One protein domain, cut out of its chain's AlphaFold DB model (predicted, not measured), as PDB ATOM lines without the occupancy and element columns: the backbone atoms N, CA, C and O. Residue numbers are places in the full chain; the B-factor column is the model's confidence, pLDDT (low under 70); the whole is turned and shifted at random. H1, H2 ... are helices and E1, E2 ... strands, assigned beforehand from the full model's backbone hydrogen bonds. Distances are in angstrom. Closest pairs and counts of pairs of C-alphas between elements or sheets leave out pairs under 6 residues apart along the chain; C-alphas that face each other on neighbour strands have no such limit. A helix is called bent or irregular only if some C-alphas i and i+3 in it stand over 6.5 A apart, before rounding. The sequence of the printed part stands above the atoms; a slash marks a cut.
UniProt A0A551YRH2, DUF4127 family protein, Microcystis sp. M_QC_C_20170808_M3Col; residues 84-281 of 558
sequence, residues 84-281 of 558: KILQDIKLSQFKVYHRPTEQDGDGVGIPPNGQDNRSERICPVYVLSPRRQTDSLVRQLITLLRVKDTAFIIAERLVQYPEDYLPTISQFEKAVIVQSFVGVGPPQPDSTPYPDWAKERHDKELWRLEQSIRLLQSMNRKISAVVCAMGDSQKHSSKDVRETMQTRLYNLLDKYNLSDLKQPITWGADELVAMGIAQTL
ATOM      1  N   LYS A  84      33.473 -14.084-100.628       81.12
ATOM      2  CA  LYS A  84      34.259 -15.256-101.038       81.12
ATOM      3  C   LYS A  84      35.581 -14.848-101.687       81.12
ATOM      4  O   LYS A  84      36.625 -15.396-101.348       81.12
ATOM      5  N   ILE A  85      35.556 -13.877-102.599       87.81
ATOM      6  CA  ILE A  85      36.775 -13.388-103.257       87.81
ATOM      7  C   ILE A  85      37.711 -12.727-102.235       87.81
ATOM      8  O   ILE A  85      38.918 -12.950-102.282       87.81
ATOM      9  N   LEU A  86      37.182 -11.973-101.266       84.62
ATOM     10  CA  LEU A  86      37.984 -11.403-100.177       84.62
ATOM     11  C   LEU A  86      38.665 -12.484 -99.335       84.62
ATOM     12  O   LEU A  86      39.820 -12.327 -98.941       84.62
ATOM     13  N   GLN A  87      37.976 -13.593 -99.070       81.81
ATOM     14  CA  GLN A  87      38.564 -14.738 -98.383       81.81
ATOM     15  C   GLN A  87      39.671 -15.390 -99.224       81.81
ATOM     16  O   GLN A  87      40.753 -15.638 -98.690       81.81
ATOM     17  N   ASP A  88      39.449 -15.595-100.529       84.12
ATOM     18  CA  ASP A  88      40.473 -16.099-101.461       84.12
ATOM     19  C   ASP A  88      41.722 -15.195-101.448       84.12
ATOM     20  O   ASP A  88      42.855 -15.683-101.442       84.12
ATOM     21  N   ILE A  89      41.531 -13.869-101.405       84.12
ATOM     22  CA  ILE A  89      42.622 -12.890-101.345       84.12
ATOM     23  C   ILE A  89      43.413 -13.017-100.039       84.12
ATOM     24  O   ILE A  89      44.646 -13.073-100.071       84.12
ATOM     25  N   LYS A  90      42.719 -13.105 -98.900       81.00
ATOM     26  CA  LYS A  90      43.324 -13.214 -97.560       81.00
ATOM     27  C   LYS A  90      44.108 -14.508 -97.364       81.00
ATOM     28  O   LYS A  90      45.144 -14.499 -96.708       81.00
ATOM     29  N   LEU A  91      43.619 -15.611 -97.930       78.31
ATOM     30  CA  LEU A  91      44.236 -16.938 -97.820       78.31
ATOM     31  C   LEU A  91      45.260 -17.226 -98.928       78.31
ATOM     32  O   LEU A  91      45.858 -18.301 -98.952       78.31
ATOM     33  N   SER A  92      45.466 -16.286 -99.850       80.06
ATOM     34  CA  SER A  92      46.342 -16.467-101.001       80.06
ATOM     35  C   SER A  92      47.787 -16.772-100.603       80.06
ATOM     36  O   SER A  92      48.401 -16.066 -99.797       80.06
ATOM     37  N   GLN A  93      48.384 -17.756-101.281       74.38
ATOM     38  CA  GLN A  93      49.810 -18.081-101.166       74.38
ATOM     39  C   GLN A  93      50.732 -16.896-101.500       74.38
ATOM     40  O   GLN A  93      51.863 -16.838-101.023       74.38
ATOM     41  N   PHE A  94      50.251 -15.925-102.284       73.75
ATOM     42  CA  PHE A  94      51.039 -14.762-102.689       73.75
ATOM     43  C   PHE A  94      51.226 -13.718-101.577       73.75
ATOM     44  O   PHE A  94      52.013 -12.784-101.779       73.75
ATOM     45  N   LYS A  95      50.518 -13.860-100.440       72.38
ATOM     46  CA  LYS A  95      50.605 -12.994 -99.247       72.38
ATOM     47  C   LYS A  95      50.573 -11.498 -99.592       72.38
ATOM     48  O   LYS A  95      51.469 -10.744 -99.227       72.38
ATOM     49  N   VAL A  96      49.583 -11.083-100.385       69.06
ATOM     50  CA  VAL A  96      49.464  -9.691-100.868       69.06
ATOM     51  C   VAL A  96      48.491  -8.833-100.079       69.06
ATOM     52  O   VAL A  96      48.536  -7.618-100.217       69.06
ATOM     53  N   TYR A  97      47.606  -9.462 -99.310       64.44
ATOM     54  CA  TYR A  97      46.629  -8.773 -98.485       64.44
ATOM     55  C   TYR A  97      47.346  -8.026 -97.356       64.44
ATOM     56  O   TYR A  97      48.094  -8.647 -96.595       64.44
ATOM     57  N   HIS A  98      47.108  -6.720 -97.243       64.06
ATOM     58  CA  HIS A  98      47.571  -5.897 -96.128       64.06
ATOM     59  C   HIS A  98      46.360  -5.255 -95.457       64.06
ATOM     60  O   HIS A  98      45.530  -4.640 -96.119       64.06
ATOM     61  N   ARG A  99      46.243  -5.394 -94.134       52.44
ATOM     62  CA  ARG A  99      45.240  -4.646 -93.374       52.44
ATOM     63  C   ARG A  99      45.905  -3.343 -92.931       52.44
ATOM     64  O   ARG A  99      46.867  -3.446 -92.169       52.44
ATOM     65  N   PRO A 100      45.412  -2.166 -93.350       48.22
ATOM     66  CA  PRO A 100      45.917  -0.918 -92.811       48.22
ATOM     67  C   PRO A 100      45.689  -0.921 -91.299       48.22
ATOM     68  O   PRO A 100      44.589  -1.213 -90.816       48.22
ATOM     69  N   THR A 101      46.744  -0.671 -90.544       44.38
ATOM     70  CA  THR A 101      46.671  -0.403 -89.106       44.38
ATOM     71  C   THR A 101      46.447   1.094 -88.884       44.38
ATOM     72  O   THR A 101      46.596   1.878 -89.816       44.38
ATOM     73  N   GLU A 102      46.110   1.537 -87.666       38.22
ATOM     74  CA  GLU A 102      46.072   2.983 -87.361       38.22
ATOM     75  C   GLU A 102      47.412   3.676 -87.683       38.22
ATOM     76  O   GLU A 102      47.408   4.825 -88.106       38.22
ATOM     77  N   GLN A 103      48.534   2.943 -87.629       33.25
ATOM     78  CA  GLN A 103      49.857   3.396 -88.082       33.25
ATOM     79  C   GLN A 103      49.932   3.734 -89.584       33.25
ATOM     80  O   GLN A 103      50.741   4.569 -89.982       33.25
ATOM     81  N   ASP A 104      49.092   3.126 -90.424       40.50
ATOM     82  CA  ASP A 104      48.984   3.471 -91.847       40.50
ATOM     83  C   ASP A 104      48.112   4.733 -92.066       40.50
ATOM     84  O   ASP A 104      48.183   5.358 -93.126       40.50
ATOM     85  N   GLY A 105      47.318   5.137 -91.064       38.22
ATOM     86  CA  GLY A 105      46.452   6.323 -91.080       38.22
ATOM     87  C   GLY A 105      47.189   7.660 -90.943       38.22
ATOM     88  O   GLY A 105      46.651   8.682 -91.371       38.22
ATOM     89  N   ASP A 106      48.425   7.639 -90.438       36.31
ATOM     90  CA  ASP A 106      49.295   8.816 -90.280       36.31
ATOM     91  C   ASP A 106      50.163   9.098 -91.522       36.31
ATOM     92  O   ASP A 106      50.990  10.010 -91.521       36.31
ATOM     93  N   GLY A 107      49.986   8.327 -92.602       35.72
ATOM     94  CA  GLY A 107      50.712   8.537 -93.850       35.72
ATOM     95  C   GLY A 107      52.194   8.128 -93.783       35.72
ATOM     96  O   GLY A 107      53.080   8.902 -94.150       35.72
ATOM     97  N   VAL A 108      52.481   6.906 -93.316       31.83
ATOM     98  CA  VAL A 108      53.872   6.409 -93.188       31.83
ATOM     99  C   VAL A 108      54.119   4.973 -93.687       31.83
ATOM    100  O   VAL A 108      55.223   4.439 -93.537       31.83
ATOM    101  N   GLY A 109      53.142   4.297 -94.286       33.88
ATOM    102  CA  GLY A 109      53.308   2.870 -94.641       33.88
ATOM    103  C   GLY A 109      53.674   2.665 -96.092       33.88
ATOM    104  O   GLY A 109      53.264   3.560 -96.816       33.88
ATOM    105  N   ILE A 110      54.378   1.624 -96.642       35.50
ATOM    106  CA  ILE A 110      55.525   0.757 -96.190       35.50
ATOM    107  C   ILE A 110      56.503   0.391 -97.384       35.50
ATOM    108  O   ILE A 110      55.999   0.024 -98.451       35.50
ATOM    109  N   PRO A 111      57.863   0.357 -97.238       34.00
ATOM    110  CA  PRO A 111      58.867  -0.309 -98.090       34.00
ATOM    111  C   PRO A 111      59.493  -1.517 -97.338       34.00
ATOM    112  O   PRO A 111      59.146  -1.765 -96.182       34.00
ATOM    113  N   PRO A 112      60.452  -2.275 -97.909       34.59
ATOM    114  CA  PRO A 112      60.952  -3.528 -97.313       34.59
ATOM    115  C   PRO A 112      61.626  -3.369 -95.936       34.59
ATOM    116  O   PRO A 112      61.860  -4.355 -95.243       34.59
ATOM    117  N   ASN A 113      61.907  -2.121 -95.545       36.03
ATOM    118  CA  ASN A 113      62.625  -1.715 -94.341       36.03
ATOM    119  C   ASN A 113      61.700  -0.994 -93.337       36.03
ATOM    120  O   ASN A 113      62.184  -0.424 -92.364       36.03
ATOM    121  N   GLY A 114      60.388  -0.930 -93.599       33.34
ATOM    122  CA  GLY A 114      59.425  -0.262 -92.715       33.34
ATOM    123  C   GLY A 114      59.388   1.278 -92.753       33.34
ATOM    124  O   GLY A 114      58.777   1.859 -91.870       33.34
ATOM    125  N   GLN A 115      60.000   1.961 -93.732       32.66
ATOM    126  CA  GLN A 115      59.967   3.437 -93.856       32.66
ATOM    127  C   GLN A 115      59.305   3.970 -95.128       32.66
ATOM    128  O   GLN A 115      59.988   4.263 -96.109       32.66
ATOM    129  N   ASP A 116      57.995   4.121 -95.163       37.75
ATOM    130  CA  ASP A 116      57.356   4.655 -96.362       37.75
ATOM    131  C   ASP A 116      56.707   5.950 -96.017       37.75
ATOM    132  O   ASP A 116      55.567   6.038 -95.620       37.75
ATOM    133  N   ASN A 117      57.457   7.001 -96.241       35.62
ATOM    134  CA  ASN A 117      57.036   8.341 -95.905       35.62
ATOM    135  C   ASN A 117      55.922   8.864 -96.864       35.62
ATOM    136  O   ASN A 117      55.979  10.011 -97.299       35.62
ATOM    137  N   ARG A 118      54.965   8.023 -97.305       41.41
ATOM    138  CA  ARG A 118      53.712   8.350 -98.017       41.41
ATOM    139  C   ARG A 118      52.730   9.029 -97.060       41.41
ATOM    140  O   ARG A 118      51.849   8.366 -96.536       41.41
ATOM    141  N   SER A 119      52.807  10.350 -96.942       34.56
ATOM    142  CA  SER A 119      51.964  11.210 -96.091       34.56
ATOM    143  C   SER A 119      50.442  11.203 -96.354       34.56
ATOM    144  O   SER A 119      49.741  12.041 -95.792       34.56
ATOM    145  N   GLU A 120      49.888  10.306 -97.181       42.28
ATOM    146  CA  GLU A 120      48.478  10.373 -97.589       42.28
ATOM    147  C   GLU A 120      47.654   9.119 -97.287       42.28
ATOM    148  O   GLU A 120      48.051   7.977 -97.523       42.28
ATOM    149  N   ARG A 121      46.419   9.395 -96.857       43.34
ATOM    150  CA  ARG A 121      45.276   8.484 -96.849       43.34
ATOM    151  C   ARG A 121      45.005   8.035 -98.289       43.34
ATOM    152  O   ARG A 121      44.894   8.875 -99.179       43.34
ATOM    153  N   ILE A 122      44.875   6.727 -98.513       45.41
ATOM    154  CA  ILE A 122      44.507   6.131 -99.806       45.41
ATOM    155  C   ILE A 122      43.344   6.921-100.431       45.41
ATOM    156  O   ILE A 122      42.272   6.986 -99.835       45.41
ATOM    157  N   CYS A 123      43.545   7.528-101.610       48.41
ATOM    158  CA  CYS A 123      42.460   8.168-102.354       48.41
ATOM    159  C   CYS A 123      41.662   7.074-103.084       48.41
ATOM    160  O   CYS A 123      42.173   6.469-104.029       48.41
ATOM    161  N   PRO A 124      40.422   6.770-102.672       44.19
ATOM    162  CA  PRO A 124      39.802   5.508-103.055       44.19
ATOM    163  C   PRO A 124      39.133   5.528-104.445       44.19
ATOM    164  O   PRO A 124      38.735   4.477-104.938       44.19
ATOM    165  N   VAL A 125      39.045   6.692-105.106       47.25
ATOM    166  CA  VAL A 125      38.592   6.825-106.511       47.25
ATOM    167  C   VAL A 125      39.769   6.838-107.498       47.25
ATOM    168  O   VAL A 125      39.626   6.435-108.653       47.25
ATOM    169  N   TYR A 126      40.933   7.306-107.042       54.78
ATOM    170  CA  TYR A 126      42.100   7.602-107.869       54.78
ATOM    171  C   TYR A 126      43.277   6.842-107.296       54.78
ATOM    172  O   TYR A 126      44.055   7.337-106.482       54.78
ATOM    173  N   VAL A 127      43.318   5.566-107.649       50.53
ATOM    174  CA  VAL A 127      44.302   4.646-107.113       50.53
ATOM    175  C   VAL A 127      45.696   5.125-107.528       50.53
ATOM    176  O   VAL A 127      45.993   5.249-108.714       50.53
ATOM    177  N   LEU A 128      46.506   5.417-106.509       44.72
ATOM    178  CA  LEU A 128      47.862   5.965-106.559       44.72
ATOM    179  C   LEU A 128      48.711   5.305-107.642       44.72
ATOM    180  O   LEU A 128      49.068   4.130-107.498       44.72
ATOM    181  N   SER A 129      49.096   6.070-108.666       40.16
ATOM    182  CA  SER A 129      50.168   5.657-109.571       40.16
ATOM    183  C   SER A 129      51.363   5.115-108.766       40.16
ATOM    184  O   SER A 129      51.667   5.636-107.686       40.16
ATOM    185  N   PRO A 130      52.060   4.063-109.238       36.28
ATOM    186  CA  PRO A 130      53.249   3.557-108.558       36.28
ATOM    187  C   PRO A 130      54.357   4.617-108.398       36.28
ATOM    188  O   PRO A 130      55.233   4.430-107.551       36.28
ATOM    189  N   ARG A 131      54.309   5.732-109.146       47.59
ATOM    190  CA  ARG A 131      55.208   6.892-109.003       47.59
ATOM    191  C   ARG A 131      54.425   8.175-108.684       47.59
ATOM    192  O   ARG A 131      53.294   8.341-109.118       47.59
ATOM    193  N   ARG A 132      55.020   9.077-107.891       49.88
ATOM    194  CA  ARG A 132      54.318  10.212-107.251       49.88
ATOM    195  C   ARG A 132      54.018  11.407-108.175       49.88
ATOM    196  O   ARG A 132      52.926  11.952-108.072       49.88
ATOM    197  N   GLN A 133      54.874  11.727-109.150       47.66
ATOM    198  CA  GLN A 133      54.615  12.805-110.131       47.66
ATOM    199  C   GLN A 133      53.362  12.589-110.974       47.66
ATOM    200  O   GLN A 133      52.696  13.533-111.398       47.66
ATOM    201  N   THR A 134      53.029  11.328-111.232       58.34
ATOM    202  CA  THR A 134      51.843  10.990-112.005       58.34
ATOM    203  C   THR A 134      50.567  11.174-111.197       58.34
ATOM    204  O   THR A 134      49.507  11.213-111.800       58.34
ATOM    205  N   ASP A 135      50.638  11.399-109.881       64.81
ATOM    206  CA  ASP A 135      49.466  11.672-109.049       64.81
ATOM    207  C   ASP A 135      48.904  13.089-109.257       64.81
ATOM    208  O   ASP A 135      47.723  13.229-109.570       64.81
ATOM    209  N   SER A 136      49.728  14.142-109.178       69.69
ATOM    210  CA  SER A 136      49.278  15.519-109.467       69.69
ATOM    211  C   SER A 136      48.774  15.652-110.892       69.69
ATOM    212  O   SER A 136      47.657  16.124-111.105       69.69
ATOM    213  N   LEU A 137      49.542  15.147-111.864       76.12
ATOM    214  CA  LEU A 137      49.118  15.137-113.259       76.12
ATOM    215  C   LEU A 137      47.762  14.435-113.406       76.12
ATOM    216  O   LEU A 137      46.836  15.006-113.971       76.12
ATOM    217  N   VAL A 138      47.588  13.238-112.844       76.38
ATOM    218  CA  VAL A 138      46.307  12.513-112.890       76.38
ATOM    219  C   VAL A 138      45.177  13.311-112.232       76.38
ATOM    220  O   VAL A 138      44.105  13.434-112.827       76.38
ATOM    221  N   ARG A 139      45.397  13.925-111.062       76.62
ATOM    222  CA  ARG A 139      44.392  14.765-110.379       76.62
ATOM    223  C   ARG A 139      43.991  15.984-111.208       76.62
ATOM    224  O   ARG A 139      42.807  16.337-111.251       76.62
ATOM    225  N   GLN A 140      44.950  16.614-111.879       79.44
ATOM    226  CA  GLN A 140      44.712  17.719-112.803       79.44
ATOM    227  C   GLN A 140      43.901  17.251-114.023       79.44
ATOM    228  O   GLN A 140      42.866  17.841-114.342       79.44
ATOM    229  N   LEU A 141      44.285  16.128-114.641       81.31
ATOM    230  CA  LEU A 141      43.586  15.529-115.786       81.31
ATOM    231  C   LEU A 141      42.142  15.116-115.457       81.31
ATOM    232  O   LEU A 141      41.235  15.322-116.261       81.31
ATOM    233  N   ILE A 142      41.896  14.583-114.263       76.31
ATOM    234  CA  ILE A 142      40.542  14.281-113.777       76.31
ATOM    235  C   ILE A 142      39.757  15.558-113.478       76.31
ATOM    236  O   ILE A 142      38.552  15.619-113.692       76.31
ATOM    237  N   THR A 143      40.400  16.606-112.971       77.69
ATOM    238  CA  THR A 143      39.698  17.877-112.744       77.69
ATOM    239  C   THR A 143      39.244  18.487-114.070       77.69
ATOM    240  O   THR A 143      38.136  19.024-114.149       77.69
ATOM    241  N   LEU A 144      40.054  18.339-115.124       78.62
ATOM    242  CA  LEU A 144      39.687  18.702-116.493       78.62
ATOM    243  C   LEU A 144      38.531  17.857-117.031       78.62
ATOM    244  O   LEU A 144      37.607  18.386-117.650       78.62
ATOM    245  N   LEU A 145      38.570  16.547-116.796       73.25
ATOM    246  CA  LEU A 145      37.580  15.607-117.303       73.25
ATOM    247  C   LEU A 145      36.646  15.156-116.193       73.25
ATOM    248  O   LEU A 145      36.977  14.290-115.392       73.25
ATOM    249  N   ARG A 146      35.411  15.660-116.201       59.41
ATOM    250  CA  ARG A 146      34.340  15.214-115.294       59.41
ATOM    251  C   ARG A 146      33.870  13.775-115.606       59.41
ATOM    252  O   ARG A 146      32.683  13.573-115.862       59.41
ATOM    253  N   VAL A 147      34.756  12.777-115.584       64.19
ATOM    254  CA  VAL A 147      34.430  11.348-115.722       64.19
ATOM    255  C   VAL A 147      33.794  10.873-114.413       64.19
ATOM    256  O   VAL A 147      34.427  10.252-113.565       64.19
ATOM    257  N   LYS A 148      32.542  11.275-114.186       68.88
ATOM    258  CA  LYS A 148      31.848  11.097-112.899       68.88
ATOM    259  C   LYS A 148      31.378   9.664-112.640       68.88
ATOM    260  O   LYS A 148      31.003   9.362-111.516       68.88
ATOM    261  N   ASP A 149      31.363   8.809-113.659       85.12
ATOM    262  CA  ASP A 149      30.757   7.474-113.620       85.12
ATOM    263  C   ASP A 149      31.775   6.323-113.620       85.12
ATOM    264  O   ASP A 149      31.372   5.162-113.528       85.12
ATOM    265  N   THR A 150      33.072   6.626-113.720       86.50
ATOM    266  CA  THR A 150      34.128   5.629-113.921       86.50
ATOM    267  C   THR A 150      35.192   5.699-112.827       86.50
ATOM    268  O   THR A 150      35.799   6.744-112.607       86.50
ATOM    269  N   ALA A 151      35.451   4.564-112.175       86.00
ATOM    270  CA  ALA A 151      36.574   4.385-111.258       86.00
ATOM    271  C   ALA A 151      37.843   3.948-112.014       86.00
ATOM    272  O   ALA A 151      37.771   3.090-112.896       86.00
ATOM    273  N   PHE A 152      39.013   4.475-111.641       84.69
ATOM    274  CA  PHE A 152      40.309   4.082-112.214       84.69
ATOM    275  C   PHE A 152      41.107   3.289-111.183       84.69
ATOM    276  O   PHE A 152      41.512   3.825-110.155       84.69
ATOM    277  N   ILE A 153      41.308   1.999-111.445       83.94
ATOM    278  CA  ILE A 153      41.680   1.016-110.428       83.94
ATOM    279  C   ILE A 153      43.013   0.374-110.774       83.94
ATOM    280  O   ILE A 153      43.108  -0.375-111.741       83.94
ATOM    281  N   ILE A 154      44.030   0.572-109.938       83.56
ATOM    282  CA  ILE A 154      45.271  -0.201-110.043       83.56
ATOM    283  C   ILE A 154      45.052  -1.550-109.370       83.56
ATOM    284  O   ILE A 154      44.833  -1.624-108.158       83.56
ATOM    285  N   ALA A 155      45.132  -2.616-110.161       86.94
ATOM    286  CA  ALA A 155      44.792  -3.969-109.728       86.94
ATOM    287  C   ALA A 155      45.597  -4.428-108.497       86.94
ATOM    288  O   ALA A 155      45.053  -5.048-107.586       86.94
ATOM    289  N   GLU A 156      46.882  -4.069-108.415       79.56
ATOM    290  CA  GLU A 156      47.703  -4.371-107.237       79.56
ATOM    291  C   GLU A 156      47.127  -3.765-105.951       79.56
ATOM    292  O   GLU A 156      47.058  -4.450-104.932       79.56
ATOM    293  N   ARG A 157      46.700  -2.501-105.994       78.81
ATOM    294  CA  ARG A 157      46.240  -1.769-104.810       78.81
ATOM    295  C   ARG A 157      44.867  -2.226-104.347       78.81
ATOM    296  O   ARG A 157      44.681  -2.378-103.143       78.81
ATOM    297  N   LEU A 158      43.953  -2.498-105.280       83.00
ATOM    298  CA  LEU A 158      42.639  -3.048-104.945       83.00
ATOM    299  C   LEU A 158      42.782  -4.371-104.190       83.00
ATOM    300  O   LEU A 158      42.112  -4.583-103.193       83.00
ATOM    301  N   VAL A 159      43.675  -5.256-104.631       84.25
ATOM    302  CA  VAL A 159      43.869  -6.558-103.974       84.25
ATOM    303  C   VAL A 159      44.658  -6.436-102.669       84.25
ATOM    304  O   VAL A 159      44.487  -7.261-101.772       84.25
ATOM    305  N   GLN A 160      45.517  -5.421-102.546       79.19
ATOM    306  CA  GLN A 160      46.258  -5.156-101.316       79.19
ATOM    307  C   GLN A 160      45.343  -4.643-100.193       79.19
ATOM    308  O   GLN A 160      45.500  -5.106 -99.068       79.19
ATOM    309  N   TYR A 161      44.388  -3.758-100.506       76.56
ATOM    310  CA  TYR A 161      43.510  -3.082 -99.535       76.56
ATOM    311  C   TYR A 161      42.025  -3.100 -99.937       76.56
ATOM    312  O   TYR A 161      41.399  -2.042-100.036       76.56
ATOM    313  N   PRO A 162      41.427  -4.263-100.238       79.88
ATOM    314  CA  PRO A 162      40.134  -4.280-100.908       79.88
ATOM    315  C   PRO A 162      39.040  -3.582-100.093       79.88
ATOM    316  O   PRO A 162      38.273  -2.802-100.651       79.88
ATOM    317  N   GLU A 163      39.005  -3.760 -98.776       76.88
ATOM    318  CA  GLU A 163      37.997  -3.147 -97.908       76.88
ATOM    319  C   GLU A 163      37.990  -1.608 -97.932       76.88
ATOM    320  O   GLU A 163      36.923  -1.020 -97.753       76.88
ATOM    321  N   ASP A 164      39.122  -0.954 -98.214       73.94
ATOM    322  CA  ASP A 164      39.204   0.513 -98.287       73.94
ATOM    323  C   ASP A 164      38.659   1.060 -99.613       73.94
ATOM    324  O   ASP A 164      38.076   2.147 -99.673       73.94
ATOM    325  N   TYR A 165      38.835   0.302-100.698       76.38
ATOM    326  CA  TYR A 165      38.439   0.728-102.038       76.38
ATOM    327  C   TYR A 165      36.987   0.368-102.366       76.38
ATOM    328  O   TYR A 165      36.302   1.146-103.034       76.38
ATOM    329  N   LEU A 166      36.491  -0.786-101.901       83.75
ATOM    330  CA  LEU A 166      35.167  -1.304-102.271       83.75
ATOM    331  C   LEU A 166      34.005  -0.319-101.996       83.75
ATOM    332  O   LEU A 166      33.188  -0.138-102.905       83.75
ATOM    333  N   PRO A 167      33.911   0.372-100.836       80.44
ATOM    334  CA  PRO A 167      32.832   1.331-100.586       80.44
ATOM    335  C   PRO A 167      32.809   2.471-101.605       80.44
ATOM    336  O   PRO A 167      31.744   2.910-102.030       80.44
ATOM    337  N   THR A 168      33.980   2.921-102.040       78.25
ATOM    338  CA  THR A 168      34.096   4.010-103.009       78.25
ATOM    339  C   THR A 168      33.814   3.527-104.422       78.25
ATOM    340  O   THR A 168      33.013   4.138-105.120       78.25
ATOM    341  N   ILE A 169      34.389   2.390-104.829       84.88
ATOM    342  CA  ILE A 169      34.127   1.765-106.135       84.88
ATOM    343  C   ILE A 169      32.623   1.522-106.333       84.88
ATOM    344  O   ILE A 169      32.120   1.673-107.445       84.88
ATOM    345  N   SER A 170      31.887   1.205-105.261       84.81
ATOM    346  CA  SER A 170      30.433   0.993-105.317       84.81
ATOM    347  C   SER A 170      29.636   2.216-105.801       84.81
ATOM    348  O   SER A 170      28.516   2.056-106.288       84.81
ATOM    349  N   GLN A 171      30.218   3.418-105.719       84.12
ATOM    350  CA  GLN A 171      29.604   4.676-106.153       84.12
ATOM    351  C   GLN A 171      29.710   4.907-107.670       84.12
ATOM    352  O   GLN A 171      29.048   5.801-108.194       84.12
ATOM    353  N   PHE A 172      30.516   4.113-108.382       86.75
ATOM    354  CA  PHE A 172      30.753   4.247-109.822       86.75
ATOM    355  C   PHE A 172      30.028   3.157-110.598       86.75
ATOM    356  O   PHE A 172      29.900   2.031-110.128       86.75
ATOM    357  N   GLU A 173      29.568   3.461-111.808       90.31
ATOM    358  CA  GLU A 173      28.943   2.476-112.697       90.31
ATOM    359  C   GLU A 173      30.002   1.614-113.400       90.31
ATOM    360  O   GLU A 173      29.846   0.398-113.564       90.31
ATOM    361  N   LYS A 174      31.098   2.261-113.805       91.88
ATOM    362  CA  LYS A 174      32.153   1.689-114.635       91.88
ATOM    363  C   LYS A 174      33.477   1.640-113.891       91.88
ATOM    364  O   LYS A 174      33.716   2.391-112.946       91.88
ATOM    365  N   ALA A 175      34.361   0.778-114.369       92.06
ATOM    366  CA  ALA A 175      35.727   0.675-113.895       92.06
ATOM    367  C   ALA A 175      36.706   0.504-115.060       92.06
ATOM    368  O   ALA A 175      36.475  -0.285-115.978       92.06
ATOM    369  N   VAL A 176      37.834   1.197-114.977       91.50
ATOM    370  CA  VAL A 176      39.032   0.936-115.775       91.50
ATOM    371  C   VAL A 176      40.048   0.259-114.871       91.50
ATOM    372  O   VAL A 176      40.356   0.775-113.798       91.50
ATOM    373  N   ILE A 177      40.573  -0.886-115.301       92.25
ATOM    374  CA  ILE A 177      41.632  -1.586-114.574       92.25
ATOM    375  C   ILE A 177      42.982  -1.218-115.184       92.25
ATOM    376  O   ILE A 177      43.166  -1.289-116.397       92.25
ATOM    377  N   VAL A 178      43.929  -0.857-114.330       90.00
ATOM    378  CA  VAL A 178      45.311  -0.531-114.667       90.00
ATOM    379  C   VAL A 178      46.228  -1.602-114.080       90.00
ATOM    380  O   VAL A 178      46.165  -1.896-112.883       90.00
ATOM    381  N   GLN A 179      47.091  -2.178-114.916       89.62
ATOM    382  CA  GLN A 179      48.057  -3.199-114.507       89.62
ATOM    383  C   GLN A 179      49.441  -2.931-115.105       89.62
ATOM    384  O   GLN A 179      49.619  -2.897-116.319       89.62
ATOM    385  N   SER A 180      50.449  -2.830-114.241       87.94
ATOM    386  CA  SER A 180      51.854  -2.853-114.646       87.94
ATOM    387  C   SER A 180      52.434  -4.242-114.418       87.94
ATOM    388  O   SER A 180      52.308  -4.787-113.323       87.94
ATOM    389  N   PHE A 181      53.104  -4.794-115.417       88.62
ATOM    390  CA  PHE A 181      53.951  -5.970-115.274       88.62
ATOM    391  C   PHE A 181      55.397  -5.542-115.058       88.62
ATOM    392  O   PHE A 181      55.849  -4.553-115.645       88.62
ATOM    393  N   VAL A 182      56.124  -6.264-114.209       84.88
ATOM    394  CA  VAL A 182      57.554  -5.994-114.025       84.88
ATOM    395  C   VAL A 182      58.301  -6.153-115.358       84.88
ATOM    396  O   VAL A 182      58.007  -7.033-116.160       84.88
ATOM    397  N   GLY A 183      59.263  -5.273-115.622       84.31
ATOM    398  CA  GLY A 183      60.153  -5.426-116.770       84.31
ATOM    399  C   GLY A 183      61.206  -6.509-116.541       84.31
ATOM    400  O   GLY A 183      61.519  -6.863-115.404       84.31
ATOM    401  N   VAL A 184      61.799  -7.019-117.620       81.69
ATOM    402  CA  VAL A 184      62.917  -7.973-117.545       81.69
ATOM    403  C   VAL A 184      64.226  -7.203-117.757       81.69
ATOM    404  O   VAL A 184      64.718  -7.085-118.881       81.69
ATOM    405  N   GLY A 185      64.749  -6.612-116.677       69.94
ATOM    406  CA  GLY A 185      66.023  -5.870-116.650       69.94
ATOM    407  C   GLY A 185      67.270  -6.763-116.453       69.94
ATOM    408  O   GLY A 185      67.135  -7.981-116.299       69.94
ATOM    409  N   PRO A 186      68.504  -6.209-116.464       61.75
ATOM    410  CA  PRO A 186      69.713  -6.942-116.061       61.75
ATOM    411  C   PRO A 186      69.814  -7.011-114.519       61.75
ATOM    412  O   PRO A 186      69.329  -6.090-113.864       61.75
ATOM    413  N   PRO A 187      70.407  -8.069-113.912       50.59
ATOM    414  CA  PRO A 187      71.719  -8.609-114.271       50.59
ATOM    415  C   PRO A 187      71.770 -10.142-114.182       50.59
ATOM    416  O   PRO A 187      71.989 -10.704-113.116       50.59
ATOM    417  N   GLN A 188      71.635 -10.842-115.305       50.75
ATOM    418  CA  GLN A 188      72.291 -12.143-115.425       50.75
ATOM    419  C   GLN A 188      72.916 -12.264-116.813       50.75
ATOM    420  O   GLN A 188      72.283 -11.826-117.788       50.75
ATOM    421  N   PRO A 189      74.148 -12.810-116.887       53.78
ATOM    422  CA  PRO A 189      74.889 -13.005-118.132       53.78
ATOM    423  C   PRO A 189      74.191 -13.979-119.089       53.78
ATOM    424  O   PRO A 189      74.547 -14.034-120.263       53.78
ATOM    425  N   ASP A 190      73.162 -14.685-118.621       53.56
ATOM    426  CA  ASP A 190      72.521 -15.718-119.408       53.56
ATOM    427  C   ASP A 190      71.387 -15.191-120.292       53.56
ATOM    428  O   ASP A 190      70.577 -14.317-119.943       53.56
ATOM    429  N   SER A 191      71.342 -15.798-121.474       53.19
ATOM    430  CA  SER A 191      70.332 -15.697-122.521       53.19
ATOM    431  C   SER A 191      69.006 -16.371-122.145       53.19
ATOM    432  O   SER A 191      68.248 -16.755-123.035       53.19
ATOM    433  N   THR A 192      68.703 -16.538-120.853       59.91
ATOM    434  CA  THR A 192      67.490 -17.228-120.399       59.91
ATOM    435  C   THR A 192      66.254 -16.503-120.954       59.91
ATOM    436  O   THR A 192      66.023 -15.348-120.579       59.91
ATOM    437  N   PRO A 193      65.451 -17.130-121.843       72.44
ATOM    438  CA  PRO A 193      64.418 -16.425-122.611       72.44
ATOM    439  C   PRO A 193      63.315 -15.826-121.738       72.44
ATOM    440  O   PRO A 193      62.798 -14.759-122.039       72.44
ATOM    441  N   TYR A 194      62.989 -16.491-120.624       86.44
ATOM    442  CA  TYR A 194      62.037 -16.027-119.618       86.44
ATOM    443  C   TYR A 194      62.537 -16.460-118.228       86.44
ATOM    444  O   TYR A 194      62.420 -17.642-117.889       86.44
ATOM    445  N   PRO A 195      63.125 -15.546-117.435       82.62
ATOM    446  CA  PRO A 195      63.677 -15.873-116.121       82.62
ATOM    447  C   PRO A 195      62.612 -16.355-115.129       82.62
ATOM    448  O   PRO A 195      61.511 -15.805-115.095       82.62
ATOM    449  N   ASP A 196      62.945 -17.329-114.279       85.31
ATOM    450  CA  ASP A 196      61.985 -17.906-113.324       85.31
ATOM    451  C   ASP A 196      61.483 -16.887-112.294       85.31
ATOM    452  O   ASP A 196      60.282 -16.818-112.048       85.31
ATOM    453  N   TRP A 197      62.352 -15.992-111.806       84.06
ATOM    454  CA  TRP A 197      61.937 -14.888-110.928       84.06
ATOM    455  C   TRP A 197      60.868 -13.999-111.583       84.06
ATOM    456  O   TRP A 197      59.946 -13.521-110.921       84.06
ATOM    457  N   ALA A 198      60.981 -13.783-112.900       84.25
ATOM    458  CA  ALA A 198      60.038 -12.971-113.653       84.25
ATOM    459  C   ALA A 198      58.729 -13.736-113.853       84.25
ATOM    460  O   ALA A 198      57.668 -13.139-113.724       84.25
ATOM    461  N   LYS A 199      58.777 -15.056-114.100       89.00
ATOM    462  CA  LYS A 199      57.574 -15.907-114.168       89.00
ATOM    463  C   LYS A 199      56.794 -15.857-112.860       89.00
ATOM    464  O   LYS A 199      55.614 -15.528-112.883       89.00
ATOM    465  N   GLU A 200      57.458 -16.094-111.730       85.62
ATOM    466  CA  GLU A 200      56.831 -16.050-110.403       85.62
ATOM    467  C   GLU A 200      56.203 -14.680-110.117       85.62
ATOM    468  O   GLU A 200      55.078 -14.580-109.610       85.62
ATOM    469  N   ARG A 201      56.903 -13.597-110.484       86.19
ATOM    470  CA  ARG A 201      56.387 -12.235-110.326       86.19
ATOM    471  C   ARG A 201      55.185 -11.961-111.233       86.19
ATOM    472  O   ARG A 201      54.186 -11.419-110.763       86.19
ATOM    473  N   HIS A 202      55.251 -12.369-112.493       91.25
ATOM    474  CA  HIS A 202      54.167 -12.218-113.456       91.25
ATOM    475  C   HIS A 202      52.937 -13.066-113.108       91.25
ATOM    476  O   HIS A 202      51.810 -12.616-113.319       91.25
ATOM    477  N   ASP A 203      53.119 -14.257-112.535       91.50
ATOM    478  CA  ASP A 203      52.029 -15.099-112.025       91.50
ATOM    479  C   ASP A 203      51.262 -14.374-110.920       91.50
ATOM    480  O   ASP A 203      50.030 -14.318-110.936       91.50
ATOM    481  N   LYS A 204      51.996 -13.744-109.998       87.81
ATOM    482  CA  LYS A 204      51.429 -12.919-108.931       87.81
ATOM    483  C   LYS A 204      50.683 -11.696-109.474       87.81
ATOM    484  O   LYS A 204      49.612 -11.358-108.970       87.81
ATOM    485  N   GLU A 205      51.228 -11.022-110.482       89.69
ATOM    486  CA  GLU A 205      50.618  -9.840-111.108       89.69
ATOM    487  C   GLU A 205      49.348 -10.188-111.898       89.69
ATOM    488  O   GLU A 205      48.322  -9.532-111.719       89.69
ATOM    489  N   LEU A 206      49.357 -11.272-112.680       95.44
ATOM    490  CA  LEU A 206      48.154 -11.776-113.354       95.44
ATOM    491  C   LEU A 206      47.090 -12.236-112.362       95.44
ATOM    492  O   LEU A 206      45.909 -11.971-112.572       95.44
ATOM    493  N   TRP A 207      47.490 -12.882-111.267       94.69
ATOM    494  CA  TRP A 207      46.549 -13.286-110.227       94.69
ATOM    495  C   TRP A 207      45.880 -12.072-109.561       94.69
ATOM    496  O   TRP A 207      44.675 -12.106-109.310       94.69
ATOM    497  N   ARG A 208      46.613 -10.972-109.327       89.44
ATOM    498  CA  ARG A 208      46.042  -9.706-108.815       89.44
ATOM    499  C   ARG A 208      45.053  -9.083-109.801       89.44
ATOM    500  O   ARG A 208      43.973  -8.649-109.390       89.44
ATOM    501  N   LEU A 209      45.391  -9.070-111.090       95.25
ATOM    502  CA  LEU A 209      44.480  -8.626-112.144       95.25
ATOM    503  C   LEU A 209      43.205  -9.482-112.168       95.25
ATOM    504  O   LEU A 209      42.102  -8.942-112.177       95.25
ATOM    505  N   GLU A 210      43.345 -10.805-112.092       97.50
ATOM    506  CA  GLU A 210      42.218 -11.734-112.015       97.50
ATOM    507  C   GLU A 210      41.314 -11.446-110.809       97.50
ATOM    508  O   GLU A 210      40.098 -11.346-110.968       97.50
ATOM    509  N   GLN A 211      41.879 -11.265-109.610       95.25
ATOM    510  CA  GLN A 211      41.072 -10.966-108.421       95.25
ATOM    511  C   GLN A 211      40.364  -9.611-108.534       95.25
ATOM    512  O   GLN A 211      39.212  -9.490-108.122       95.25
ATOM    513  N   SER A 212      41.012  -8.617-109.144       94.69
ATOM    514  CA  SER A 212      40.404  -7.308-109.405       94.69
ATOM    515  C   SER A 212      39.210  -7.419-110.355       94.69
ATOM    516  O   SER A 212      38.151  -6.865-110.069       94.69
ATOM    517  N   ILE A 213      39.343  -8.188-111.444       97.75
ATOM    518  CA  ILE A 213      38.239  -8.479-112.373       97.75
ATOM    519  C   ILE A 213      37.083  -9.156-111.629       97.75
ATOM    520  O   ILE A 213      35.941  -8.704-111.728       97.75
ATOM    521  N   ARG A 214      37.380 -10.202-110.844       96.56
ATOM    522  CA  ARG A 214      36.374 -10.945-110.069       96.56
ATOM    523  C   ARG A 214      35.619 -10.038-109.094       96.56
ATOM    524  O   ARG A 214      34.395 -10.121-109.051       96.56
ATOM    525  N   LEU A 215      36.325  -9.184-108.342       93.88
ATOM    526  CA  LEU A 215      35.716  -8.235-107.399       93.88
ATOM    527  C   LEU A 215      34.793  -7.244-108.113       93.88
ATOM    528  O   LEU A 215      33.674  -7.004-107.673       93.88
ATOM    529  N   LEU A 216      35.229  -6.677-109.236       94.12
ATOM    530  CA  LEU A 216      34.420  -5.698-109.961       94.12
ATOM    531  C   LEU A 216      33.168  -6.326-110.571       94.12
ATOM    532  O   LEU A 216      32.083  -5.749-110.477       94.12
ATOM    533  N   GLN A 217      33.291  -7.528-111.135       95.31
ATOM    534  CA  GLN A 217      32.151  -8.266-111.673       95.31
ATOM    535  C   GLN A 217      31.167  -8.684-110.572       95.31
ATOM    536  O   GLN A 217      29.960  -8.548-110.772       95.31
ATOM    537  N   SER A 218      31.637  -9.120-109.394       91.25
ATOM    538  CA  SER A 218      30.740  -9.458-108.276       91.25
ATOM    539  C   SER A 218      30.008  -8.244-107.706       91.25
ATOM    540  O   SER A 218      28.871  -8.371-107.260       91.25
ATOM    541  N   MET A 219      30.614  -7.059-107.784       89.56
ATOM    542  CA  MET A 219      29.973  -5.779-107.459       89.56
ATOM    543  C   MET A 219      29.060  -5.240-108.571       89.56
ATOM    544  O   MET A 219      28.523  -4.132-108.449       89.56
ATOM    545  N   ASN A 220      28.900  -5.965-109.682       91.38
ATOM    546  CA  ASN A 220      28.160  -5.521-110.861       91.38
ATOM    547  C   ASN A 220      28.684  -4.185-111.437       91.38
ATOM    548  O   ASN A 220      27.899  -3.317-111.817       91.38
ATOM    549  N   ARG A 221      30.009  -3.978-111.430       92.56
ATOM    550  CA  ARG A 221      30.656  -2.830-112.088       92.56
ATOM    551  C   ARG A 221      31.030  -3.202-113.518       92.56
ATOM    552  O   ARG A 221      31.654  -4.241-113.750       92.56
ATOM    553  N   LYS A 222      30.698  -2.348-114.489       95.31
ATOM    554  CA  LYS A 222      31.087  -2.569-115.888       95.31
ATOM    555  C   LYS A 222      32.572  -2.264-116.064       95.31
ATOM    556  O   LYS A 222      32.980  -1.111-115.968       95.31
ATOM    557  N   ILE A 223      33.375  -3.272-116.394       96.38
ATOM    558  CA  ILE A 223      34.775  -3.050-116.771       96.38
ATOM    559  C   ILE A 223      34.782  -2.473-118.192       96.38
ATOM    560  O   ILE A 223      34.356  -3.138-119.132       96.38
ATOM    561  N   SER A 224      35.187  -1.213-118.344       93.19
ATOM    562  CA  SER A 224      35.168  -0.495-119.628       93.19
ATOM    563  C   SER A 224      36.504  -0.528-120.359       93.19
ATOM    564  O   SER A 224      36.527  -0.342-121.571       93.19
ATOM    565  N   ALA A 225      37.601  -0.756-119.639       93.56
ATOM    566  CA  ALA A 225      38.925  -0.946-120.215       93.56
ATOM    567  C   ALA A 225      39.854  -1.692-119.248       93.56
ATOM    568  O   ALA A 225      39.688  -1.627-118.026       93.56
ATOM    569  N   VAL A 226      40.853  -2.366-119.817       94.88
ATOM    570  CA  VAL A 226      41.986  -2.951-119.093       94.88
ATOM    571  C   VAL A 226      43.262  -2.452-119.769       94.88
ATOM    572  O   VAL A 226      43.552  -2.837-120.901       94.88
ATOM    573  N   VAL A 227      43.998  -1.568-119.094       92.31
ATOM    574  CA  VAL A 227      45.219  -0.947-119.625       92.31
ATOM    575  C   VAL A 227      46.426  -1.582-118.967       92.31
ATOM    576  O   VAL A 227      46.581  -1.537-117.744       92.31
ATOM    577  N   CYS A 228      47.281  -2.168-119.798       93.75
ATOM    578  CA  CYS A 228      48.443  -2.908-119.347       93.75
ATOM    579  C   CYS A 228      49.730  -2.362-119.963       93.75
ATOM    580  O   CYS A 228      49.780  -2.034-121.153       93.75
ATOM    581  N   ALA A 229      50.796  -2.359-119.172       91.94
ATOM    582  CA  ALA A 229      52.145  -2.197-119.691       91.94
ATOM    583  C   ALA A 229      53.151  -3.082-118.971       91.94
ATOM    584  O   ALA A 229      52.877  -3.608-117.897       91.94
ATOM    585  N   MET A 230      54.317  -3.234-119.587       90.38
ATOM    586  CA  MET A 230      55.504  -3.838-119.007       90.38
ATOM    587  C   MET A 230      56.543  -2.746-118.737       90.38
ATOM    588  O   MET A 230      56.758  -1.864-119.574       90.38
ATOM    589  N   GLY A 231      57.167  -2.803-117.562       85.88
ATOM    590  CA  GLY A 231      58.218  -1.870-117.162       85.88
ATOM    591  C   GLY A 231      59.548  -2.078-117.895       85.88
ATOM    592  O   GLY A 231      59.679  -2.912-118.798       85.88
ATOM    593  N   ASP A 232      60.552  -1.326-117.448       85.38
ATOM    594  CA  ASP A 232      61.888  -1.226-118.041       85.38
ATOM    595  C   ASP A 232      62.511  -2.579-118.413       85.38
ATOM    596  O   ASP A 232      62.731  -3.458-117.576       85.38
ATOM    597  N   SER A 233      62.825  -2.732-119.696       87.88
ATOM    598  CA  SER A 233      63.248  -3.995-120.295       87.88
ATOM    599  C   SER A 233      64.330  -3.769-121.344       87.88
ATOM    600  O   SER A 233      64.065  -3.294-122.443       87.88
ATOM    601  N   GLN A 234      65.571  -4.124-121.006       85.88
ATOM    602  CA  GLN A 234      66.750  -3.746-121.800       85.88
ATOM    603  C   GLN A 234      67.239  -4.810-122.793       85.88
ATOM    604  O   GLN A 234      68.138  -4.550-123.604       85.88
ATOM    605  N   LYS A 235      66.687  -6.025-122.718       82.44
ATOM    606  CA  LYS A 235      67.080  -7.168-123.550       82.44
ATOM    607  C   LYS A 235      66.136  -7.310-124.747       82.44
ATOM    608  O   LYS A 235      64.935  -7.092-124.619       82.44
ATOM    609  N   HIS A 236      66.653  -7.771-125.889       83.75
ATOM    610  CA  HIS A 236      65.805  -8.156-127.029       83.75
ATOM    611  C   HIS A 236      64.831  -9.290-126.661       83.75
ATOM    612  O   HIS A 236      63.684  -9.272-127.099       83.75
ATOM    613  N   SER A 237      65.245 -10.226-125.795       82.88
ATOM    614  CA  SER A 237      64.401 -11.340-125.325       82.88
ATOM    615  C   SER A 237      63.196 -10.899-124.487       82.88
ATOM    616  O   SER A 237      62.231 -11.648-124.353       82.88
ATOM    617  N   SER A 238      63.189  -9.670-123.957       87.81
ATOM    618  CA  SER A 238      62.031  -9.128-123.237       87.81
ATOM    619  C   SER A 238      60.784  -9.051-124.128       87.81
ATOM    620  O   SER A 238      59.663  -9.111-123.621       87.81
ATOM    621  N   LYS A 239      60.958  -8.981-125.457       87.00
ATOM    622  CA  LYS A 239      59.862  -9.094-126.427       87.00
ATOM    623  C   LYS A 239      59.106 -10.417-126.274       87.00
ATOM    624  O   LYS A 239      57.881 -10.390-126.178       87.00
ATOM    625  N   ASP A 240      59.821 -11.535-126.212       88.25
ATOM    626  CA  ASP A 240      59.231 -12.879-126.156       88.25
ATOM    627  C   ASP A 240      58.500 -13.100-124.823       88.25
ATOM    628  O   ASP A 240      57.409 -13.679-124.769       88.25
ATOM    629  N   VAL A 241      59.057 -12.557-123.733       90.81
ATOM    630  CA  VAL A 241      58.390 -12.534-122.423       90.81
ATOM    631  C   VAL A 241      57.087 -11.746-122.496       90.81
ATOM    632  O   VAL A 241      56.049 -12.229-122.037       90.81
ATOM    633  N   ARG A 242      57.104 -10.559-123.108       92.62
ATOM    634  CA  ARG A 242      55.899  -9.745-123.281       92.62
ATOM    635  C   ARG A 242      54.858 -10.439-124.155       92.62
ATOM    636  O   ARG A 242      53.685 -10.403-123.807       92.62
ATOM    637  N   GLU A 243      55.248 -11.102-125.241       92.56
ATOM    638  CA  GLU A 243      54.328 -11.864-126.105       92.56
ATOM    639  C   GLU A 243      53.700 -13.057-125.368       92.56
ATOM    640  O   GLU A 243      52.494 -13.313-125.471       92.56
ATOM    641  N   THR A 244      54.486 -13.729-124.525       94.31
ATOM    642  CA  THR A 244      53.973 -14.756-123.609       94.31
ATOM    643  C   THR A 244      52.949 -14.152-122.645       94.31
ATOM    644  O   THR A 244      51.846 -14.680-122.486       94.31
ATOM    645  N   MET A 245      53.269 -13.012-122.032       95.50
ATOM    646  CA  MET A 245      52.360 -12.303-121.126       95.50
ATOM    647  C   MET A 245      51.102 -11.790-121.825       95.50
ATOM    648  O   MET A 245      50.018 -11.873-121.251       95.50
ATOM    649  N   GLN A 246      51.212 -11.344-123.074       96.88
ATOM    650  CA  GLN A 246      50.090 -10.910-123.898       96.88
ATOM    651  C   GLN A 246      49.084 -12.042-124.086       96.88
ATOM    652  O   GLN A 246      47.885 -11.850-123.884       96.88
ATOM    653  N   THR A 247      49.577 -13.233-124.428       97.81
ATOM    654  CA  THR A 247      48.747 -14.429-124.602       97.81
ATOM    655  C   THR A 247      48.040 -14.792-123.299       97.81
ATOM    656  O   THR A 247      46.834 -15.037-123.283       97.81
ATOM    657  N   ARG A 248      48.765 -14.760-122.175       98.00
ATOM    658  CA  ARG A 248      48.199 -15.040-120.847       98.00
ATOM    659  C   ARG A 248      47.134 -14.022-120.438       98.00
ATOM    660  O   ARG A 248      46.091 -14.423-119.924       98.00
ATOM    661  N   LEU A 249      47.366 -12.735-120.697       98.25
ATOM    662  CA  LEU A 249      46.389 -11.670-120.472       98.25
ATOM    663  C   LEU A 249      45.131 -11.895-121.313       98.25
ATOM    664  O   LEU A 249      44.027 -11.832-120.787       98.25
ATOM    665  N   TYR A 250      45.274 -12.193-122.604       98.38
ATOM    666  CA  TYR A 250      44.129 -12.429-123.486       98.38
ATOM    667  C   TYR A 250      43.301 -13.640-123.063       98.38
ATOM    668  O   TYR A 250      42.079 -13.523-123.006       98.38
ATOM    669  N   ASN A 251      43.945 -14.740-122.671       98.50
ATOM    670  CA  ASN A 251      43.253 -15.907-122.123       98.50
ATOM    671  C   ASN A 251      42.504 -15.571-120.823       98.50
ATOM    672  O   ASN A 251      41.395 -16.055-120.602       98.50
ATOM    673  N   LEU A 252      43.092 -14.730-119.962       98.44
ATOM    674  CA  LEU A 252      42.430 -14.248-118.752       98.44
ATOM    675  C   LEU A 252      41.195 -13.402-119.093       98.44
ATOM    676  O   LEU A 252      40.138 -13.616-118.508       98.44
ATOM    677  N   LEU A 253      41.300 -12.471-120.042       98.50
ATOM    678  CA  LEU A 253      40.165 -11.647-120.464       98.50
ATOM    679  C   LEU A 253      39.047 -12.499-121.083       98.50
ATOM    680  O   LEU A 253      37.883 -12.297-120.744       98.50
ATOM    681  N   ASP A 254      39.384 -13.493-121.907       98.31
ATOM    682  CA  ASP A 254      38.405 -14.430-122.478       98.31
ATOM    683  C   ASP A 254      37.676 -15.225-121.393       98.31
ATOM    684  O   ASP A 254      36.448 -15.310-121.407       98.31
ATOM    685  N   LYS A 255      38.412 -15.739-120.398       98.25
ATOM    686  CA  LYS A 255      37.850 -16.480-119.257       98.25
ATOM    687  C   LYS A 255      36.759 -15.694-118.517       98.25
ATOM    688  O   LYS A 255      35.848 -16.307-117.966       98.25
ATOM    689  N   TYR A 256      36.850 -14.365-118.496       97.88
ATOM    690  CA  TYR A 256      35.924 -13.483-117.781       97.88
ATOM    691  C   TYR A 256      34.989 -12.684-118.705       97.88
ATOM    692  O   TYR A 256      34.379 -11.717-118.249       97.88
ATOM    693  N   ASN A 257      34.825 -13.101-119.969       97.75
ATOM    694  CA  ASN A 257      33.962 -12.455-120.969       97.75
ATOM    695  C   ASN A 257      34.329 -10.983-121.246       97.75
ATOM    696  O   ASN A 257      33.458 -10.130-121.405       97.75
ATOM    697  N   LEU A 258      35.627 -10.678-121.286       98.00
ATOM    698  CA  LEU A 258      36.184  -9.345-121.545       98.00
ATOM    699  C   LEU A 258      36.980  -9.294-122.862       98.00
ATOM    700  O   LEU A 258      37.886  -8.475-123.010       98.00
ATOM    701  N   SER A 259      36.672 -10.170-123.823       97.50
ATOM    702  CA  SER A 259      37.400 -10.291-125.097       97.50
ATOM    703  C   SER A 259      37.424  -8.993-125.912       97.50
ATOM    704  O   SER A 259      38.437  -8.688-126.539       97.50
ATOM    705  N   ASP A 260      36.357  -8.193-125.842       95.56
ATOM    706  CA  ASP A 260      36.258  -6.897-126.529       95.56
ATOM    707  C   ASP A 260      37.202  -5.829-125.946       95.56
ATOM    708  O   ASP A 260      37.431  -4.788-126.561       95.56
ATOM    709  N   LEU A 261      37.771  -6.079-124.761       95.50
ATOM    710  CA  LEU A 261      38.704  -5.176-124.080       95.50
ATOM    711  C   LEU A 261      40.174  -5.519-124.342       95.50
ATOM    712  O   LEU A 261      41.058  -4.910-123.740       95.50
ATOM    713  N   LYS A 262      40.464  -6.500-125.204       95.44
ATOM    714  CA  LYS A 262      41.836  -6.904-125.524       95.44
ATOM    715  C   LYS A 262      42.620  -5.746-126.138       95.44
ATOM    716  O   LYS A 262      42.271  -5.232-127.198       95.44
ATOM    717  N   GLN A 263      43.710  -5.377-125.475       92.88
ATOM    718  CA  GLN A 263      44.667  -4.376-125.936       92.88
ATOM    719  C   GLN A 263      46.107  -4.889-125.792       92.88
ATOM    720  O   GLN A 263      46.371  -5.747-124.935       92.88
ATOM    721  N   PRO A 264      47.052  -4.366-126.595       93.00
ATOM    722  CA  PRO A 264      48.466  -4.655-126.417       93.00
ATOM    723  C   PRO A 264      48.949  -4.295-125.004       93.00
ATOM    724  O   PRO A 264      48.623  -3.230-124.481       93.00
ATOM    725  N   ILE A 265      49.777  -5.151-124.402       94.31
ATOM    726  CA  ILE A 265      50.628  -4.788-123.270       94.31
ATOM    727  C   ILE A 265      51.673  -3.833-123.829       94.31
ATOM    728  O   ILE A 265      52.551  -4.243-124.587       94.31
ATOM    729  N   THR A 266      51.560  -2.557-123.493       93.38
ATOM    730  CA  THR A 266      52.482  -1.528-123.987       93.38
ATOM    731  C   THR A 266      53.789  -1.505-123.181       93.38
ATOM    732  O   THR A 266      53.940  -2.246-122.212       93.38
ATOM    733  N   TRP A 267      54.761  -0.689-123.587       90.69
ATOM    734  CA  TRP A 267      56.000  -0.465-122.831       90.69
ATOM    735  C   TRP A 267      55.921   0.832-122.042       90.69
ATOM    736  O   TRP A 267      55.381   1.803-122.561       90.69
ATOM    737  N   GLY A 268      56.460   0.855-120.829       82.00
ATOM    738  CA  GLY A 268      56.342   2.009-119.944       82.00
ATOM    739  C   GLY A 268      55.055   1.969-119.120       82.00
ATOM    740  O   GLY A 268      53.964   1.793-119.662       82.00
ATOM    741  N   ALA A 269      55.208   2.010-117.797       78.88
ATOM    742  CA  ALA A 269      54.150   1.733-116.830       78.88
ATOM    743  C   ALA A 269      53.711   2.949-116.005       78.88
ATOM    744  O   ALA A 269      52.688   2.882-115.316       78.88
ATOM    745  N   ASP A 270      54.467   4.044-116.049       77.25
ATOM    746  CA  ASP A 270      54.267   5.186-115.154       77.25
ATOM    747  C   ASP A 270      53.020   6.003-115.537       77.25
ATOM    748  O   ASP A 270      52.375   6.629-114.701       77.25
ATOM    749  N   GLU A 271      52.635   5.956-116.805       80.50
ATOM    750  CA  GLU A 271      51.600   6.750-117.458       80.50
ATOM    751  C   GLU A 271      50.233   6.057-117.550       80.50
ATOM    752  O   GLU A 271      49.269   6.637-118.059       80.50
ATOM    753  N   LEU A 272      50.145   4.795-117.120       85.62
ATOM    754  CA  LEU A 272      49.002   3.928-117.413       85.62
ATOM    755  C   LEU A 272      47.662   4.495-116.938       85.62
ATOM    756  O   LEU A 272      46.636   4.262-117.575       85.62
ATOM    757  N   VAL A 273      47.655   5.249-115.836       84.12
ATOM    758  CA  VAL A 273      46.434   5.889-115.329       84.12
ATOM    759  C   VAL A 273      45.960   6.990-116.280       84.12
ATOM    760  O   VAL A 273      44.781   7.022-116.628       84.12
ATOM    761  N   ALA A 274      46.869   7.840-116.771       86.19
ATOM    762  CA  ALA A 274      46.539   8.856-117.770       86.19
ATOM    763  C   ALA A 274      46.041   8.205-119.070       86.19
ATOM    764  O   ALA A 274      45.026   8.633-119.622       86.19
ATOM    765  N   MET A 275      46.692   7.125-119.518       89.81
ATOM    766  CA  MET A 275      46.229   6.340-120.668       89.81
ATOM    767  C   MET A 275      44.829   5.762-120.438       89.81
ATOM    768  O   MET A 275      43.982   5.859-121.322       89.81
ATOM    769  N   GLY A 276      44.559   5.223-119.246       89.06
ATOM    770  CA  GLY A 276      43.241   4.726-118.855       89.06
ATOM    771  C   GLY A 276      42.164   5.800-118.934       89.06
ATOM    772  O   GLY A 276      41.111   5.554-119.520       89.06
ATOM    773  N   ILE A 277      42.436   7.007-118.427       88.25
ATOM    774  CA  ILE A 277      41.525   8.156-118.549       88.25
ATOM    775  C   ILE A 277      41.284   8.478-120.025       88.25
ATOM    776  O   ILE A 277      40.137   8.527-120.470       88.25
ATOM    777  N   ALA A 278      42.352   8.634-120.805       91.38
ATOM    778  CA  ALA A 278      42.275   8.964-122.222       91.38
ATOM    779  C   ALA A 278      41.501   7.909-123.037       91.38
ATOM    780  O   ALA A 278      40.765   8.261-123.963       91.38
ATOM    781  N   GLN A 279      41.600   6.629-122.675       90.69
ATOM    782  CA  GLN A 279      40.897   5.539-123.352       90.69
ATOM    783  C   GLN A 279      39.376   5.572-123.132       90.69
ATOM    784  O   GLN A 279      38.634   5.072-123.974       90.69
ATOM    785  N   THR A 280      38.892   6.193-122.049       88.50
ATOM    786  CA  THR A 280      37.442   6.386-121.826       88.50
ATOM    787  C   THR A 280      36.822   7.451-122.733       88.50
ATOM    788  O   THR A 280      35.600   7.502-122.883       88.50
ATOM    789  N   LEU A 281      37.649   8.295-123.354       90.75
ATOM    790  CA  LEU A 281      37.209   9.330-124.284       90.75
ATOM    791  C   LEU A 281      36.972   8.741-125.682       90.75
ATOM    792  O   LEU A 281      37.620   7.750-126.043       90.75
TER     793      LEU A 281
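What this domain is: This is residues 84 to 281 of the 558 residues of the protein "DUF4127 family protein" of Microcystis sp. M_QC_C_20170808_M3Col (UniProt A0A551YRH2). A small sheet of three parallel strands, in the order E1 E2 E3, lies between helices: the long H6 and H7, side by side, are over one face, and the short H8 packs on the other with H3 outside it, making three layers. H4 packs on H6 next to the sheet, H5 grazes the sheet and H1 packs on H6, while a long low-confidence loop with the small H2 lies far out. The printed part has 198 residues, with eight named helices and three named strands in the order H1 H2 H3 E1 H4 H5 E2 H6 E3 H7 H8, class mixed. It is compact, with a radius of gyration of the C-alphas of 16.8 A and spans of 47 by 42 by 37 A.

How they stand to each other: H1, residues 84 to 90, touches the hub H6, residues 196 to 218, at a shallow tilt of 33 degrees, only just short of steep; their closest C-alphas, Ile 85 and Leu 215, are 6.7 A apart. H2, residues 102 to 105, touches no helix. H3, residues 133 to 144, touches H8, residues 272 to 279, with residues 138 to 142 alone; the closest C-alphas, Val 138 and Ala 274, are 6.1 A apart. E1, residues 150 to 154, is parallel to E2, residues 174 to 181, with N 153 and O 176 at 2.8 A, within hydrogen-bond range. H4, residues 155 to 160, touches H6 about perpendicular, at 85 degrees; the closest C-alphas, Ala 155 and Leu 209, are 5.3 A apart. H5, residues 162 to 169, only grazes the sheet with residues 165 to 169 and is only just irregular, C-alphas 164 and 167 being 6.8 A apart. E2 is parallel to E3, residues 222 to 230, with N 179 and O 227 at 2.9 A. E1, H4 H5, E2 and E2, H6, E3 are strand-helix-strand units, two parallel neighbour strands with helix between, both right-handed crossovers. H6 runs along E2 at 3 degrees on the local plane. H7, residues 238 to 255, only just touches H6, with 3 pairs of C-alphas within 8 A, the closest Glu 210 and Leu 252 at 7.2 A. H6 and H8 lie on opposite faces. Every O i to N i+4 pair is within hydrogen-bond range in H1, H4, H6, H7 and H8, against 7 of 8 in H3 and 2 of 4 in H5; H2 is too short for one.

Where its parts are: H1 begins at C-alpha 84 (34.259, -15.256, -101.038). H6 measures 32.8 A, H7 25.6 A, E3 24.6 A and E2 23.1 A. H8 ends at C-alpha 279 (40.897, 5.539, -123.352).

The domain as a whole: The C-alphas farthest apart, Gln 171 and Pro 189, are 50.1 A apart. The printed part has no cut. The links H1 to H2, H2 to H3, E2 to H6 and H7 to H8 are long. Confidence is under 70 at residues 96 to 136, 146 to 148 and 185 to 192.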